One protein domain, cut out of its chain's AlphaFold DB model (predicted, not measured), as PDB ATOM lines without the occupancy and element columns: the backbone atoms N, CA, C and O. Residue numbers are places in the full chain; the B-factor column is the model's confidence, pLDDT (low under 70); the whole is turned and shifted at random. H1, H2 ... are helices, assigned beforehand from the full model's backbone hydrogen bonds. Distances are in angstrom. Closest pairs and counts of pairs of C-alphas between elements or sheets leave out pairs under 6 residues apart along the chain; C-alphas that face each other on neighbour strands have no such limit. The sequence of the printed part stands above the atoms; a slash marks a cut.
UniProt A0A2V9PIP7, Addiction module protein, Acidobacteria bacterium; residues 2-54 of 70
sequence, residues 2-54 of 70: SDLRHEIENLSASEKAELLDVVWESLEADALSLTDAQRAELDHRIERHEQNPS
ATOM      1  N   SER A   2     -35.076 -26.245 -36.763       68.38
ATOM      2  CA  SER A   2     -33.697 -25.845 -37.128       68.38
ATOM      3  C   SER A   2     -33.312 -24.474 -36.579       68.38
ATOM      4  O   SER A   2     -32.190 -24.307 -36.121       68.38
ATOM      5  N   ASP A   3     -34.255 -23.534 -36.568       83.44
ATOM      6  CA  ASP A   3     -33.966 -22.138 -36.222       83.44
ATOM      7  C   ASP A   3     -33.643 -21.986 -34.730       83.44
ATOM      8  O   ASP A   3     -32.614 -21.421 -34.383       83.44
ATOM      9  N   LEU A   4     -34.406 -22.652 -33.854       88.25
ATOM     10  CA  LEU A   4     -34.118 -22.707 -32.416       88.25
ATOM     11  C   LEU A   4     -32.760 -23.362 -32.111       88.25
ATOM     12  O   LEU A   4     -32.036 -22.922 -31.224       88.25
ATOM     13  N   ARG A   5     -32.386 -24.417 -32.850       90.38
ATOM     14  CA  ARG A   5     -31.067 -25.049 -32.692       90.38
ATOM     15  C   ARG A   5     -29.949 -24.070 -33.052       90.38
ATOM     16  O   ARG A   5     -28.977 -23.984 -32.310       90.38
ATOM     17  N   HIS A   6     -30.104 -23.335 -34.149       91.94
ATOM     18  CA  HIS A   6     -29.126 -22.343 -34.584       91.94
ATOM     19  C   HIS A   6     -29.024 -21.166 -33.597       91.94
ATOM     20  O   HIS A   6     -27.931 -20.666 -33.339       91.94
ATOM     21  N   GLU A   7     -30.141 -20.729 -33.014       92.25
ATOM     22  CA  GLU A   7     -30.160 -19.703 -31.964       92.25
ATOM     23  C   GLU A   7     -29.420 -20.172 -30.706       92.25
ATOM     24  O   GLU A   7     -28.555 -19.454 -30.208       92.25
ATOM     25  N   ILE A   8     -29.674 -21.404 -30.251       94.94
ATOM     26  CA  ILE A   8     -28.973 -21.997 -29.103       94.94
ATOM     27  C   ILE A   8     -27.479 -22.152 -29.394       94.94
ATOM     28  O   ILE A   8     -26.656 -21.901 -28.520       94.94
ATOM     29  N   GLU A   9     -27.090 -22.567 -30.601       95.19
ATOM     30  CA  GLU A   9     -25.679 -22.744 -30.963       95.19
ATOM     31  C   GLU A   9     -24.875 -21.445 -30.818       95.19
ATOM     32  O   GLU A   9     -23.746 -21.502 -30.318       95.19
ATOM     33  N   ASN A  10     -25.491 -20.303 -31.139       95.62
ATOM     34  CA  ASN A  10     -24.897 -18.968 -31.044       95.62
ATOM     35  C   ASN A  10     -24.734 -18.441 -29.607       95.62
ATOM     36  O   ASN A  10     -24.014 -17.464 -29.410       95.62
ATOM     37  N   LEU A  11     -25.366 -19.069 -28.613       97.44
ATOM     38  CA  LEU A  11     -25.224 -18.681 -27.211       97.44
ATOM     39  C   LEU A  11     -23.839 -19.055 -26.661       97.44
ATOM     40  O   LEU A  11     -23.290 -20.136 -26.933       97.44
ATOM     41  N   SER A  12     -23.300 -18.186 -25.812       97.81
ATOM     42  CA  SER A  12     -22.156 -18.498 -24.959       97.81
ATOM     43  C   SER A  12     -22.490 -19.629 -23.976       97.81
ATOM     44  O   SER A  12     -23.645 -19.998 -23.768       97.81
ATOM     45  N   ALA A  13     -21.467 -20.200 -23.334       96.62
ATOM     46  CA  ALA A  13     -21.679 -21.242 -22.327       96.62
ATOM     47  C   ALA A  13     -22.527 -20.751 -21.136       96.62
ATOM     48  O   ALA A  13     -23.338 -21.515 -20.623       96.62
ATOM     49  N   SER A  14     -22.369 -19.483 -20.734       97.44
ATOM     50  CA  SER A  14     -23.145 -18.889 -19.639       97.44
ATOM     51  C   SER A  14     -24.616 -18.738 -20.014       97.44
ATOM     52  O   SER A  14     -25.482 -19.140 -19.250       97.44
ATOM     53  N   GLU A  15     -24.901 -18.225 -21.212       97.44
ATOM     54  CA  GLU A  15     -26.278 -18.061 -21.698       97.44
ATOM     55  C   GLU A  15     -26.964 -19.416 -21.921       97.44
ATOM     56  O   GLU A  15     -28.164 -19.549 -21.707       97.44
ATOM     57  N   LYS A  16     -26.210 -20.455 -22.308       97.44
ATOM     58  CA  LYS A  16     -26.733 -21.830 -22.384       97.44
ATOM     59  C   LYS A  16     -27.112 -22.382 -21.014       97.44
ATOM     60  O   LYS A  16     -28.113 -23.084 -20.926       97.44
ATOM     61  N   ALA A  17     -26.317 -22.103 -19.981       96.56
ATOM     62  CA  ALA A  17     -26.633 -22.515 -18.618       96.56
ATOM     63  C   ALA A  17     -27.886 -21.791 -18.102       96.56
ATOM     64  O   ALA A  17     -28.808 -22.444 -17.635       96.56
ATOM     65  N   GLU A  18     -27.969 -20.475 -18.302       97.12
ATOM     66  CA  GLU A  18     -29.146 -19.685 -17.924       97.12
ATOM     67  C   GLU A  18     -30.412 -20.144 -18.665       97.12
ATOM     68  O   GLU A  18     -31.464 -20.328 -18.059       97.12
ATOM     69  N   LEU A  19     -30.311 -20.411 -19.973       96.25
ATOM     70  CA  LEU A  19     -31.423 -20.965 -20.743       96.25
ATOM     71  C   LEU A  19     -31.834 -22.352 -20.233       96.25
ATOM     72  O   LEU A  19     -33.026 -22.650 -20.197       96.25
ATOM     73  N   LEU A  20     -30.869 -23.203 -19.869       95.75
ATOM     74  CA  LEU A  20     -31.154 -24.521 -19.309       95.75
ATOM     75  C   LEU A  20     -31.956 -24.392 -18.014       95.75
ATOM     76  O   LEU A  20     -32.966 -25.080 -17.894       95.75
ATOM     77  N   ASP A  21     -31.553 -23.500 -17.109       94.44
ATOM     78  CA  ASP A  21     -32.248 -23.265 -15.840       94.44
ATOM     79  C   ASP A  21     -33.684 -22.776 -16.081       94.44
ATOM     80  O   ASP A  21     -34.632 -23.382 -15.588       94.44
ATOM     81  N   VAL A  22     -33.870 -21.761 -16.934       94.62
ATOM     82  CA  VAL A  22     -35.203 -21.213 -17.260       94.62
ATOM     83  C   VAL A  22     -36.115 -22.270 -17.886       94.62
ATOM     84  O   VAL A  22     -37.295 -22.378 -17.541       94.62
ATOM     85  N   VAL A  23     -35.593 -23.061 -18.827       93.31
ATOM     86  CA  VAL A  23     -36.366 -24.145 -19.443       93.31
ATOM     87  C   VAL A  23     -36.696 -25.210 -18.403       93.31
ATOM     88  O   VAL A  23     -37.826 -25.690 -18.382       93.31
ATOM     89  N   TRP A  24     -35.750 -25.562 -17.536       91.94
ATOM     90  CA  TRP A  24     -35.966 -26.552 -16.489       91.94
ATOM     91  C   TRP A  24     -37.072 -26.125 -15.519       91.94
ATOM     92  O   TRP A  24     -38.031 -26.870 -15.335       91.94
ATOM     93  N   GLU A  25     -37.009 -24.896 -15.000       90.12
ATOM     94  CA  GLU A  25     -38.044 -24.312 -14.137       90.12
ATOM     95  C   GLU A  25     -39.420 -24.304 -14.816       90.12
ATOM     96  O   GLU A  25     -40.437 -24.614 -14.194       90.12
ATOM     97  N   SER A  26     -39.475 -24.016 -16.122       89.00
ATOM     98  CA  SER A  26     -40.742 -24.020 -16.864       89.00
ATOM     99  C   SER A  26     -41.411 -25.400 -16.924       89.00
ATOM    100  O   SER A  26     -42.635 -25.478 -17.024       89.00
ATOM    101  N   LEU A  27     -40.633 -26.486 -16.832       87.12
ATOM    102  CA  LEU A  27     -41.147 -27.857 -16.820       87.12
ATOM    103  C   LEU A  27     -41.635 -28.278 -15.428       87.12
ATOM    104  O   LEU A  27     -42.486 -29.162 -15.323       87.12
ATOM    105  N   GLU A  28     -41.130 -27.652 -14.362       83.38
ATOM    106  CA  GLU A  28     -41.550 -27.948 -12.987       83.38
ATOM    107  C   GLU A  28     -43.015 -27.581 -12.731       83.38
ATOM    108  O   GLU A  28     -43.676 -28.225 -11.917       83.38
ATOM    109  N   ALA A  29     -43.557 -26.612 -13.476       73.38
ATOM    110  CA  ALA A  29     -44.971 -26.245 -13.415       73.38
ATOM    111  C   ALA A  29     -45.918 -27.419 -13.749       73.38
ATOM    112  O   ALA A  29     -47.025 -27.478 -13.212       73.38
ATOM    113  N   ASP A  30     -45.462 -28.368 -14.573       74.81
ATOM    114  CA  ASP A  30     -46.204 -29.571 -14.970       74.81
ATOM    115  C   ASP A  30     -45.721 -30.840 -14.235       74.81
ATOM    116  O   ASP A  30     -46.160 -31.956 -14.536       74.81
ATOM    117  N   ALA A  31     -44.804 -30.710 -13.269       78.69
ATOM    118  CA  ALA A  31     -44.224 -31.859 -12.591       78.69
ATOM    119  C   ALA A  31     -45.244 -32.566 -11.684       78.69
ATOM    120  O   ALA A  31     -45.927 -31.969 -10.848       78.69
ATOM    121  N   LEU A  32     -45.310 -33.895 -11.810       80.19
ATOM    122  CA  LEU A  32     -46.119 -34.721 -10.921       80.19
ATOM    123  C   LEU A  32     -45.524 -34.702  -9.513       80.19
ATOM    124  O   LEU A  32     -44.349 -35.002  -9.306       80.19
ATOM    125  N   SER A  33     -46.373 -34.409  -8.530       86.06
ATOM    126  CA  SER A  33     -45.994 -34.534  -7.127       86.06
ATOM    127  C   SER A  33     -45.696 -35.992  -6.785       86.06
ATOM    128  O   SER A  33     -46.471 -36.892  -7.112       86.06
ATOM    129  N   LEU A  34     -44.586 -36.218  -6.081       91.00
ATOM    130  CA  LEU A  34     -44.284 -37.526  -5.510       91.00
ATOM    131  C   LEU A  34     -45.335 -37.894  -4.459       91.00
ATOM    132  O   LEU A  34     -45.681 -37.079  -3.599       91.00
ATOM    133  N   THR A  35     -45.790 -39.144  -4.505       94.94
ATOM    134  CA  THR A  35     -46.563 -39.739  -3.407       94.94
ATOM    135  C   THR A  35     -45.706 -39.825  -2.144       94.94
ATOM    136  O   THR A  35     -44.477 -39.891  -2.221       94.94
ATOM    137  N   ASP A  36     -46.340 -39.894  -0.974       96.38
ATOM    138  CA  ASP A  36     -45.617 -40.002   0.301       96.38
ATOM    139  C   ASP A  36     -44.707 -41.236   0.351       96.38
ATOM    140  O   ASP A  36     -43.580 -41.156   0.828       96.38
ATOM    141  N   ALA A  37     -45.152 -42.356  -0.228       97.00
ATOM    142  CA  ALA A  37     -44.349 -43.572  -0.327       97.00
ATOM    143  C   ALA A  37     -43.095 -43.380  -1.199       97.00
ATOM    144  O   ALA A  37     -42.025 -43.874  -0.857       97.00
ATOM    145  N   GLN A  38     -43.209 -42.651  -2.314       97.19
ATOM    146  CA  GLN A  38     -42.059 -42.346  -3.171       97.19
ATOM    147  C   GLN A  38     -41.082 -41.393  -2.479       97.19
ATOM    148  O   GLN A  38     -39.876 -41.606  -2.567       97.19
ATOM    149  N   ARG A  39     -41.587 -40.372  -1.774       95.88
ATOM    150  CA  ARG A  39     -40.748 -39.442  -1.007       95.88
ATOM    151  C   ARG A  39     -39.986 -40.176   0.100       95.88
ATOM    152  O   ARG A  39     -38.769 -40.064   0.157       95.88
ATOM    153  N   ALA A  40     -40.676 -41.015   0.874       97.56
ATOM    154  CA  ALA A  40     -40.061 -41.814   1.932       97.56
ATOM    155  C   ALA A  40     -38.971 -42.769   1.408       97.56
ATOM    156  O   ALA A  40     -37.942 -42.943   2.056       97.56
ATOM    157  N   GLU A  41     -39.162 -43.371   0.230       97.94
ATOM    158  CA  GLU A  41     -38.132 -44.217  -0.389       97.94
ATOM    159  C   GLU A  41     -36.894 -43.412  -0.812       97.94
ATOM    160  O   GLU A  41     -35.772 -43.900  -0.673       97.94
ATOM    161  N   LEU A  42     -37.067 -42.186  -1.319       96.69
ATOM    162  CA  LEU A  42     -35.932 -41.316  -1.641       96.69
ATOM    163  C   LEU A  42     -35.170 -40.913  -0.377       96.69
ATOM    164  O   LEU A  42     -33.949 -41.059  -0.356       96.69
ATOM    165  N   ASP A  43     -35.879 -40.494   0.672       97.62
ATOM    166  CA  ASP A  43     -35.276 -40.120   1.957       97.62
ATOM    167  C   ASP A  43     -34.465 -41.289   2.540       97.62
ATOM    168  O   ASP A  43     -33.294 -41.134   2.890       97.62
ATOM    169  N   HIS A  44     -35.040 -42.496   2.536       97.06
ATOM    170  CA  HIS A  44     -34.358 -43.710   2.984       97.06
ATOM    171  C   HIS A  44     -33.102 -44.032   2.152       97.06
ATOM    172  O   HIS A  44     -32.078 -44.449   2.698       97.06
ATOM    173  N   ARG A  45     -33.140 -43.840   0.825       96.19
ATOM    174  CA  ARG A  45     -31.965 -44.064  -0.039       96.19
ATOM    175  C   ARG A  45     -30.857 -43.051   0.194       96.19
ATOM    176  O   ARG A  45     -29.692 -43.436   0.125       96.19
ATOM    177  N   ILE A  46     -31.213 -41.794   0.443       96.62
ATOM    178  CA  ILE A  46     -30.253 -40.738   0.767       96.62
ATOM    179  C   ILE A  46     -29.549 -41.092   2.077       96.62
ATOM    180  O   ILE A  46     -28.325 -41.199   2.089       96.62
ATOM    181  N   GLU A  47     -30.310 -41.404   3.129       97.75
ATOM    182  CA  GLU A  47     -29.750 -41.784   4.430       97.75
ATOM    183  C   GLU A  47     -28.850 -43.030   4.324       97.75
ATOM    184  O   GLU A  47     -27.726 -43.049   4.830       97.75
ATOM    185  N   ARG A  48     -29.296 -44.070   3.607       97.06
ATOM    186  CA  ARG A  48     -28.480 -45.272   3.372       97.06
ATOM    187  C   ARG A  48     -27.175 -44.941   2.647       97.06
ATOM    188  O   ARG A  48     -26.136 -45.510   2.984       97.06
ATOM    189  N   HIS A  49     -27.218 -44.057   1.652       96.25
ATOM    190  CA  HIS A  49     -26.026 -43.662   0.910       96.25
ATOM    191  C   HIS A  49     -25.050 -42.867   1.786       96.25
ATOM    192  O   HIS A  49     -23.849 -43.126   1.732       96.25
ATOM    193  N   GLU A  50     -25.545 -41.962   2.632       96.88
ATOM    194  CA  GLU A  50     -24.724 -41.219   3.597       96.88
ATOM    195  C   GLU A  50     -24.026 -42.152   4.596       96.88
ATOM    196  O   GLU A  50     -22.847 -41.967   4.903       96.88
ATOM    197  N   GLN A  51     -24.724 -43.193   5.062       97.81
ATOM    198  CA  GLN A  51     -24.166 -44.198   5.974       97.81
ATOM    199  C   GLN A  51     -23.152 -45.127   5.291       97.81
ATOM    200  O   GLN A  51     -22.187 -45.560   5.925       97.81
ATOM    201  N   ASN A  52     -23.349 -45.448   4.010       96.81
ATOM    202  CA  ASN A  52     -22.433 -46.283   3.238       96.81
ATOM    203  C   ASN A  52     -22.231 -45.750   1.806       96.81
ATOM    204  O   ASN A  52     -22.836 -46.257   0.856       96.81
ATOM    205  N   PRO A  53     -21.316 -44.781   1.612       94.88
ATOM    206  CA  PRO A  53     -21.096 -44.165   0.305       94.88
ATOM    207  C   PRO A  53     -20.602 -45.124  -0.781       94.88
ATOM    208  O   PRO A  53     -20.761 -44.854  -1.969       94.88
ATOM    209  N   SER A  54     -19.995 -46.244  -0.381       95.06
ATOM    210  CA  SER A  54     -19.486 -47.263  -1.303       95.06
ATOM    211  C   SER A  54     -20.540 -48.267  -1.778       95.06
ATOM    212  O   SER A  54     -20.260 -49.032  -2.699       95.06
TER     213      SER A  54
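What this domain is: This is residues 2 to 54 of the 70 residues of the protein "Addiction module protein" of Acidobacteria bacterium (UniProt A0A2V9PIP7). The model is a wide, open arch of helices: H2 and H3 are its two splayed legs, the stretch of residues 29 to 35 spans the gap between one end of each, and no part of the domain fills the space between the legs. The short helix H1 makes a small hook at the other end of H2, turned back at a steep angle to it. The printed part has 53 residues with three named helices, in the order H1, H2, H3 along the chain, and no named strand; the class is all helix. The whole is extended, with a radius of gyration of the C-alphas of 17.9 A, and elongated, with spans of 46 by 29 by 16 A.

Where its parts are: H1 is residues 2 to 9, and its first C-alpha, that of Ser 2, is at (-33.697, -25.845, -37.128). H2 is residues 13 to 28 and measures 23.0 A from its first to its last C-alpha. C-alpha 13 is at (-21.679, -21.242, -22.327) and C-alpha 28 at (-41.550, -27.948, -12.987). H3 is residues 36 to 51 and measures 22.6 A. It begins with C-alpha 36 at (-45.617, -40.002, 0.301) and ends with C-alpha 51 at (-24.166, -44.198, 5.974). The x coordinate thus falls from the first C-alpha of H2 to its last and rises again from the first C-alpha of H3 to its last.

How they stand to each other: H1 and H2 are close but not clearly touching, with 1 pair of C-alphas within 8 A, those of Ile 8 and Lys 16, 7.1 A apart. Their lines stand at a steep tilt of 58 degrees, and they run opposite ways. Their centres are 14.9 A apart. H2 and H3 are apart, though they follow each other in the chain. H1 and H3 are apart too. In H1, H2 and H3 every pair of O of residue i and N of residue i+4 is within hydrogen-bond range.

The domain as a whole: The two C-alphas farthest apart in the domain are those of Asp 3 and Gln 51, at 48.6 A. The C-alphas of the first and last printed residues, Ser 2 and Ser 54, are 44.1 A apart. Residues 2 to 7, 20 to 33, 35 to 41 and 43 to 54 stand free. The link from H1 to H2 is tight, with 3 residues, and the link from H2 to H3 is short, with 7. The printed part has no cut. The mean pLDDT of the printed part is 92.7, and one printed residue, Ser 2, is under 70.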